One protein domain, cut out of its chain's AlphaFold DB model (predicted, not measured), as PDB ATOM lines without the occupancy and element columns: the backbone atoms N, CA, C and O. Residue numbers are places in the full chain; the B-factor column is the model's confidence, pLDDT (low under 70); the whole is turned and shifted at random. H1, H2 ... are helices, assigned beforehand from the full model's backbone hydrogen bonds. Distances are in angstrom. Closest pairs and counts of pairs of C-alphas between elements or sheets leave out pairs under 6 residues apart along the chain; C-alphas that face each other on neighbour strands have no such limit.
ATOM      1  N   SER A  53      18.800  -4.037  -1.265       80.12
ATOM      2  CA  SER A  53      20.213  -4.059  -1.648       80.12
ATOM      3  C   SER A  53      21.106  -4.503  -0.492       80.12
ATOM      4  O   SER A  53      21.980  -5.350  -0.682       80.12
ATOM      5  N   SER A  54      20.858  -3.995   0.719       79.75
ATOM      6  CA  SER A  54      21.575  -4.451   1.918       79.75
ATOM      7  C   SER A  54      21.290  -5.924   2.231       79.75
ATOM      8  O   SER A  54      22.201  -6.666   2.599       79.75
ATOM      9  N   PHE A  55      20.048  -6.373   2.037       79.88
ATOM     10  CA  PHE A  55      19.687  -7.778   2.216       79.88
ATOM     11  C   PHE A  55      20.366  -8.696   1.187       79.88
ATOM     12  O   PHE A  55      20.921  -9.729   1.559       79.88
ATOM     13  N   GLU A  56      20.381  -8.321  -0.094       83.50
ATOM     14  CA  GLU A  56      21.091  -9.066  -1.141       83.50
ATOM     15  C   GLU A  56      22.583  -9.198  -0.825       83.50
ATOM     16  O   GLU A  56      23.145 -10.290  -0.937       83.50
ATOM     17  N   GLN A  57      23.209  -8.111  -0.363       84.81
ATOM     18  CA  GLN A  57      24.613  -8.115   0.035       84.81
ATOM     19  C   GLN A  57      24.870  -9.065   1.213       84.81
ATOM     20  O   GLN A  57      25.830  -9.839   1.174       84.81
ATOM     21  N   GLN A  58      23.997  -9.060   2.226       83.94
ATOM     22  CA  GLN A  58      24.091  -9.978   3.362       83.94
ATOM     23  C   GLN A  58      23.962 -11.442   2.917       83.94
ATOM     24  O   GLN A  58      24.797 -12.272   3.272       83.94
ATOM     25  N   ILE A  59      22.969 -11.761   2.081       83.75
ATOM     26  CA  ILE A  59      22.778 -13.117   1.543       83.75
ATOM     27  C   ILE A  59      23.997 -13.565   0.729       83.75
ATOM     28  O   ILE A  59      24.420 -14.720   0.811       83.75
ATOM     29  N   GLN A  60      24.583 -12.669  -0.064       80.62
ATOM     30  CA  GLN A  60      25.767 -12.982  -0.856       80.62
ATOM     31  C   GLN A  60      26.982 -13.276   0.036       80.62
ATOM     32  O   GLN A  60      27.729 -14.218  -0.242       80.62
ATOM     33  N   GLN A  61      27.138 -12.531   1.130       86.94
ATOM     34  CA  GLN A  61      28.189 -12.749   2.119       86.94
ATOM     35  C   GLN A  61      28.006 -14.077   2.869       86.94
ATOM     36  O   GLN A  61      28.950 -14.860   2.969       86.94
ATOM     37  N   GLU A  62      26.790 -14.385   3.327       79.94
ATOM     38  CA  GLU A  62      26.479 -15.659   3.992       79.94
ATOM     39  C   GLU A  62      26.761 -16.861   3.078       79.94
ATOM     40  O   GLU A  62      27.375 -17.842   3.505       79.94
ATOM     41  N   ARG A  63      26.397 -16.768   1.792       81.00
ATOM     42  CA  ARG A  63      26.706 -17.804   0.791       81.00
ATOM     43  C   ARG A  63      28.209 -18.002   0.609       81.00
ATOM     44  O   ARG A  63      28.656 -19.145   0.532       81.00
ATOM     45  N   GLN A  64      28.990 -16.922   0.550       78.12
ATOM     46  CA  GLN A  64      30.450 -17.013   0.452       78.12
ATOM     47  C   GLN A  64      31.048 -17.715   1.674       78.12
ATOM     48  O   GLN A  64      31.813 -18.666   1.513       78.12
ATOM     49  N   CYS A  65      30.636 -17.328   2.884       78.38
ATOM     50  CA  CYS A  65      31.099 -17.972   4.110       78.38
ATOM     51  C   CYS A  65      30.724 -19.463   4.157       78.38
ATOM     52  O   CYS A  65      31.562 -20.299   4.497       78.38
ATOM     53  N   ALA A  66      29.501 -19.829   3.763       77.69
ATOM     54  CA  ALA A  66      29.074 -21.227   3.706       77.69
ATOM     55  C   ALA A  66      29.922 -22.056   2.721       77.69
ATOM     56  O   ALA A  66      30.338 -23.173   3.041       77.69
ATOM     57  N   LEU A  67      30.241 -21.496   1.548       78.81
ATOM     58  CA  LEU A  67      31.104 -22.140   0.554       78.81
ATOM     59  C   LEU A  67      32.541 -22.328   1.059       78.81
ATOM     60  O   LEU A  67      33.156 -23.361   0.792       78.81
ATOM     61  N   GLU A  68      33.083 -21.364   1.805       78.94
ATOM     62  CA  GLU A  68      34.407 -21.474   2.430       78.94
ATOM     63  C   GLU A  68      34.444 -22.550   3.522       78.94
ATOM     64  O   GLU A  68      35.391 -23.341   3.595       78.94
ATOM     65  N   VAL A  69      33.393 -22.641   4.336       78.06
ATOM     66  CA  VAL A  69      33.253 -23.681   5.363       78.06
ATOM     67  C   VAL A  69      33.150 -25.071   4.726       78.06
ATOM     68  O   VAL A  69      33.837 -25.999   5.152       78.06
ATOM     69  N   GLU A  70      32.361 -25.240   3.666       73.81
ATOM     70  CA  GLU A  70      32.291 -26.515   2.943       73.81
ATOM     71  C   GLU A  70      33.612 -26.863   2.239       73.81
ATOM     72  O   GLU A  70      34.065 -28.011   2.295       73.81
ATOM     73  N   ARG A  71      34.308 -25.875   1.658       68.00
ATOM     74  CA  ARG A  71      35.663 -26.060   1.104       68.00
ATOM     75  C   ARG A  71      36.649 -26.545   2.160       68.00
ATOM     76  O   ARG A  71      37.388 -27.496   1.922       68.00
ATOM     77  N   THR A  72      36.678 -25.910   3.327       72.94
ATOM     78  CA  THR A  72      37.601 -26.297   4.402       72.94
ATOM     79  C   THR A  72      37.283 -27.687   4.953       72.94
ATOM     80  O   THR A  72      38.210 -28.443   5.235       72.94
ATOM     81  N   LYS A  73      36.003 -28.081   5.026       76.81
ATOM     82  CA  LYS A  73      35.601 -29.454   5.379       76.81
ATOM     83  C   LYS A  73      36.096 -30.489   4.368       76.81
ATOM     84  O   LYS A  73      36.644 -31.505   4.791       76.81
ATOM     85  N   ARG A  74      35.954 -30.236   3.060       64.19
ATOM     86  CA  ARG A  74      36.451 -31.142   2.001       64.19
ATOM     87  C   ARG A  74      37.976 -31.266   2.010       64.19
ATOM     88  O   ARG A  74      38.505 -32.351   1.793       64.19
ATOM     89  N   ASN A  75      38.673 -30.189   2.364       66.00
ATOM     90  CA  ASN A  75      40.134 -30.127   2.337       66.00
ATOM     91  C   ASN A  75      40.820 -30.648   3.611       66.00
ATOM     92  O   ASN A  75      42.044 -30.739   3.636       66.00
ATOM     93  N   LYS A  76      40.074 -31.022   4.665       69.06
ATOM     94  CA  LYS A  76      40.646 -31.465   5.957       69.06
ATOM     95  C   LYS A  76      41.593 -32.671   5.860       69.06
ATOM     96  O   LYS A  76      42.419 -32.839   6.750       69.06
ATOM     97  N   ASN A  77      41.493 -33.474   4.799       64.06
ATOM     98  CA  ASN A  77      42.283 -34.698   4.611       64.06
ATOM     99  C   ASN A  77      43.162 -34.686   3.346       64.06
ATOM    100  O   ASN A  77      43.736 -35.718   2.999       64.06
ATOM    101  N   ILE A  78      43.256 -33.553   2.643       67.06
ATOM    102  CA  ILE A  78      43.985 -33.437   1.375       67.06
ATOM    103  C   ILE A  78      45.247 -32.595   1.617       67.06
ATOM    104  O   ILE A  78      45.147 -31.516   2.206       67.06
ATOM    105  N   PRO A  79      46.446 -33.046   1.198       72.19
ATOM    106  CA  PRO A  79      47.659 -32.238   1.300       72.19
ATOM    107  C   PRO A  79      47.471 -30.880   0.611       72.19
ATOM    108  O   PRO A  79      46.968 -30.834  -0.511       72.19
ATOM    109  N   MET A  80      47.905 -29.781   1.245       65.56
ATOM    110  CA  MET A  80      47.745 -28.426   0.682       65.56
ATOM    111  C   MET A  80      48.285 -28.304  -0.749       65.56
ATOM    112  O   MET A  80      47.669 -27.630  -1.564       65.56
ATOM    113  N   SER A  81      49.358 -29.025  -1.087       67.12
ATOM    114  CA  SER A  81      49.922 -29.049  -2.442       67.12
ATOM    115  C   SER A  81      48.965 -29.614  -3.498       67.12
ATOM    116  O   SER A  81      49.011 -29.192  -4.645       67.12
ATOM    117  N   VAL A  82      48.098 -30.564  -3.130       67.56
ATOM    118  CA  VAL A  82      47.091 -31.144  -4.034       67.56
ATOM    119  C   VAL A  82      45.910 -30.183  -4.190       67.56
ATOM    120  O   VAL A  82      45.447 -29.968  -5.302       67.56
ATOM    121  N   VAL A  83      45.497 -29.518  -3.105       67.50
ATOM    122  CA  VAL A  83      44.439 -28.489  -3.131       67.50
ATOM    123  C   VAL A  83      44.856 -27.265  -3.957       67.50
ATOM    124  O   VAL A  83      44.052 -26.718  -4.707       67.50
ATOM    125  N   GLU A  84      46.101 -26.811  -3.823       70.94
ATOM    126  CA  GLU A  84      46.651 -25.710  -4.623       70.94
ATOM    127  C   GLU A  84      46.761 -26.092  -6.101       70.94
ATOM    128  O   GLU A  84      46.464 -25.272  -6.969       70.94
ATOM    129  N   GLN A  85      47.111 -27.345  -6.394       72.81
ATOM    130  CA  GLN A  85      47.191 -27.852  -7.760       72.81
ATOM    131  C   GLN A  85      45.814 -28.008  -8.420       72.81
ATOM    132  O   GLN A  85      45.681 -27.667  -9.591       72.81
ATOM    133  N   GLU A  86      44.789 -28.454  -7.691       74.50
ATOM    134  CA  GLU A  86      43.402 -28.489  -8.182       74.50
ATOM    135  C   GLU A  86      42.871 -27.077  -8.461       74.50
ATOM    136  O   GLU A  86      42.354 -26.820  -9.543       74.50
ATOM    137  N   ARG A  87      43.095 -26.117  -7.551       73.56
ATOM    138  CA  ARG A  87      42.715 -24.710  -7.783       73.56
ATOM    139  C   ARG A  87      43.409 -24.114  -8.999       73.56
ATOM    140  O   ARG A  87      42.789 -23.377  -9.759       73.56
ATOM    141  N   PHE A  88      44.689 -24.426  -9.170       74.88
ATOM    142  CA  PHE A  88      45.448 -23.994 -10.333       74.88
ATOM    143  C   PHE A  88      44.891 -24.609 -11.624       74.88
ATOM    144  O   PHE A  88      44.785 -23.920 -12.632       74.88
ATOM    145  N   GLN A  89      44.491 -25.884 -11.601       78.94
ATOM    146  CA  GLN A  89      43.850 -26.530 -12.750       78.94
ATOM    147  C   GLN A  89      42.488 -25.911 -13.083       78.94
ATOM    148  O   GLN A  89      42.223 -25.661 -14.258       78.94
ATOM    149  N   ASP A  90      41.667 -25.601 -12.076       82.06
ATOM    150  CA  ASP A  90      40.385 -24.914 -12.266       82.06
ATOM    151  C   ASP A  90      40.583 -23.522 -12.889       82.06
ATOM    152  O   ASP A  90      39.875 -23.143 -13.821       82.06
ATOM    153  N   GLU A  91      41.573 -22.759 -12.413       83.69
ATOM    154  CA  GLU A  91      41.900 -21.436 -12.956       83.69
ATOM    155  C   GLU A  91      42.379 -21.524 -14.411       83.69
ATOM    156  O   GLU A  91      41.920 -20.761 -15.263       83.69
ATOM    157  N   VAL A  92      43.240 -22.497 -14.728       85.44
ATOM    158  CA  VAL A  92      43.686 -22.759 -16.103       85.44
ATOM    159  C   VAL A  92      42.503 -23.129 -17.000       85.44
ATOM    160  O   VAL A  92      42.381 -22.573 -18.092       85.44
ATOM    161  N   MET A  93      41.594 -23.993 -16.536       86.06
ATOM    162  CA  MET A  93      40.394 -24.367 -17.290       86.06
ATOM    163  C   MET A  93      39.485 -23.155 -17.535       86.06
ATOM    164  O   MET A  93      39.016 -22.951 -18.652       86.06
ATOM    165  N   MET A  94      39.274 -22.303 -16.529       87.00
ATOM    166  CA  MET A  94      38.489 -21.073 -16.683       87.00
ATOM    167  C   MET A  94      39.116 -20.117 -17.701       87.00
ATOM    168  O   MET A  94      38.407 -19.546 -18.533       87.00
ATOM    169  N   VAL A  95      40.441 -19.968 -17.682       89.38
ATOM    170  CA  VAL A  95      41.171 -19.175 -18.678       89.38
ATOM    171  C   VAL A  95      40.979 -19.749 -20.084       89.38
ATOM    172  O   VAL A  95      40.760 -18.988 -21.026       89.38
ATOM    173  N   GLU A  96      41.021 -21.071 -20.250       88.50
ATOM    174  CA  GLU A  96      40.774 -21.730 -21.538       88.50
ATOM    175  C   GLU A  96      39.335 -21.543 -22.035       88.50
ATOM    176  O   GLU A  96      39.142 -21.233 -23.211       88.50
ATOM    177  N   LEU A  97      38.334 -21.636 -21.154       90.44
ATOM    178  CA  LEU A  97      36.931 -21.383 -21.504       90.44
ATOM    179  C   LEU A  97      36.707 -19.935 -21.963       90.44
ATOM    180  O   LEU A  97      36.007 -19.689 -22.946       90.44
ATOM    181  N   VAL A  98      37.324 -18.967 -21.281       91.38
ATOM    182  CA  VAL A  98      37.237 -17.546 -21.652       91.38
ATOM    183  C   VAL A  98      37.966 -17.270 -22.973       91.38
ATOM    184  O   VAL A  98      37.446 -16.537 -23.818       91.38
ATOM    185  N   ARG A  99      39.130 -17.894 -23.202       90.56
ATOM    186  CA  ARG A  99      39.828 -17.838 -24.500       90.56
ATOM    187  C   ARG A  99      38.950 -18.364 -25.625       90.56
ATOM    188  O   ARG A  99      38.793 -17.674 -26.629       90.56
ATOM    189  N   ASP A 100      38.378 -19.555 -25.450       90.31
ATOM    190  CA  ASP A 100      37.473 -20.168 -26.424       90.31
ATOM    191  C   ASP A 100      36.295 -19.242 -26.738       90.31
ATOM    192  O   ASP A 100      36.008 -18.996 -27.905       90.31
ATOM    193  N   TYR A 101      35.690 -18.623 -25.719       91.25
ATOM    194  CA  TYR A 101      34.614 -17.650 -25.906       91.25
ATOM    195  C   TYR A 101      35.035 -16.469 -26.799       91.25
ATOM    196  O   TYR A 101      34.348 -16.152 -27.773       91.25
ATOM    197  N   PHE A 102      36.175 -15.827 -26.523       92.75
ATOM    198  CA  PHE A 102      36.642 -14.703 -27.344       92.75
ATOM    199  C   PHE A 102      36.985 -15.123 -28.775       92.75
ATOM    200  O   PHE A 102      36.645 -14.417 -29.729       92.75
ATOM    201  N   LEU A 103      37.616 -16.288 -28.936       91.25
ATOM    202  CA  LEU A 103      37.933 -16.844 -30.245       91.25
ATOM    203  C   LEU A 103      36.661 -17.175 -31.031       91.25
ATOM    204  O   LEU A 103      36.569 -16.830 -32.210       91.25
ATOM    205  N   HIS A 104      35.661 -17.775 -30.394       89.56
ATOM    206  CA  HIS A 104      34.391 -18.153 -31.009       89.56
ATOM    207  C   HIS A 104      33.621 -16.935 -31.532       89.56
ATOM    208  O   HIS A 104      33.235 -16.891 -32.699       89.56
ATOM    209  N   TYR A 105      33.490 -15.880 -30.729       89.62
ATOM    210  CA  TYR A 105      32.744 -14.678 -31.128       89.62
ATOM    211  C   TYR A 105      33.537 -13.673 -31.970       89.62
ATOM    212  O   TYR A 105      32.971 -12.697 -32.475       89.62
ATOM    213  N   GLY A 106      34.831 -13.929 -32.167       90.25
ATOM    214  CA  GLY A 106      35.684 -13.100 -33.007       90.25
ATOM    215  C   GLY A 106      36.107 -11.798 -32.330       90.25
ATOM    216  O   GLY A 106      36.226 -10.787 -33.012       90.25
TER     217      GLY A 106
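This is residues 53 to 106 of the 373 residues of the protein "CTLH/CRA C-terminal to LisH motif domain" of Plasmopara halstedii (UniProt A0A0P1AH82). Two long helices, H1 and then H2, meet near their ends and make an open V, with the four residues between them at its corner. The two arms are nearly bare of contact with each other and diverge from that corner. The printed part has 54 residues with two named helices and no named strand; the class is all helix. The whole is extended and flat, with a radius of gyration of the C-alphas of 16.1 A and spans of 39 by 38 by 10 A.

H1, residues 53 to 75, is joined by a tight link of 4 residues to H2, residues 80 to 105. The two helices are close but not clearly touching, and their closest C-alphas, those of Asn 75 and Val 83, are 7.1 A apart. They run opposite ways at a steep tilt of 52 degrees, with their centres 22.3 A apart. In both H1 and H2, every O i to N i+4 pair is within hydrogen-bond range.

H1 is 33.0 A long from C-alpha 53 at (20.213, -4.059, -1.648) to C-alpha 75. H2 is 37.8 A long and ends with C-alpha 105 at (32.744, -14.678, -31.128).

The two C-alphas farthest apart, those of Asn 77 and Gly 106, are 43.9 A apart. The printed part has no cut. Residues 53 to 73, 76 to 82 and 84 to 106 stand free. The mean pLDDT of the printed part is 79.5, with residue 71, residues 74 to 78 and residues 80 to 83 under 70.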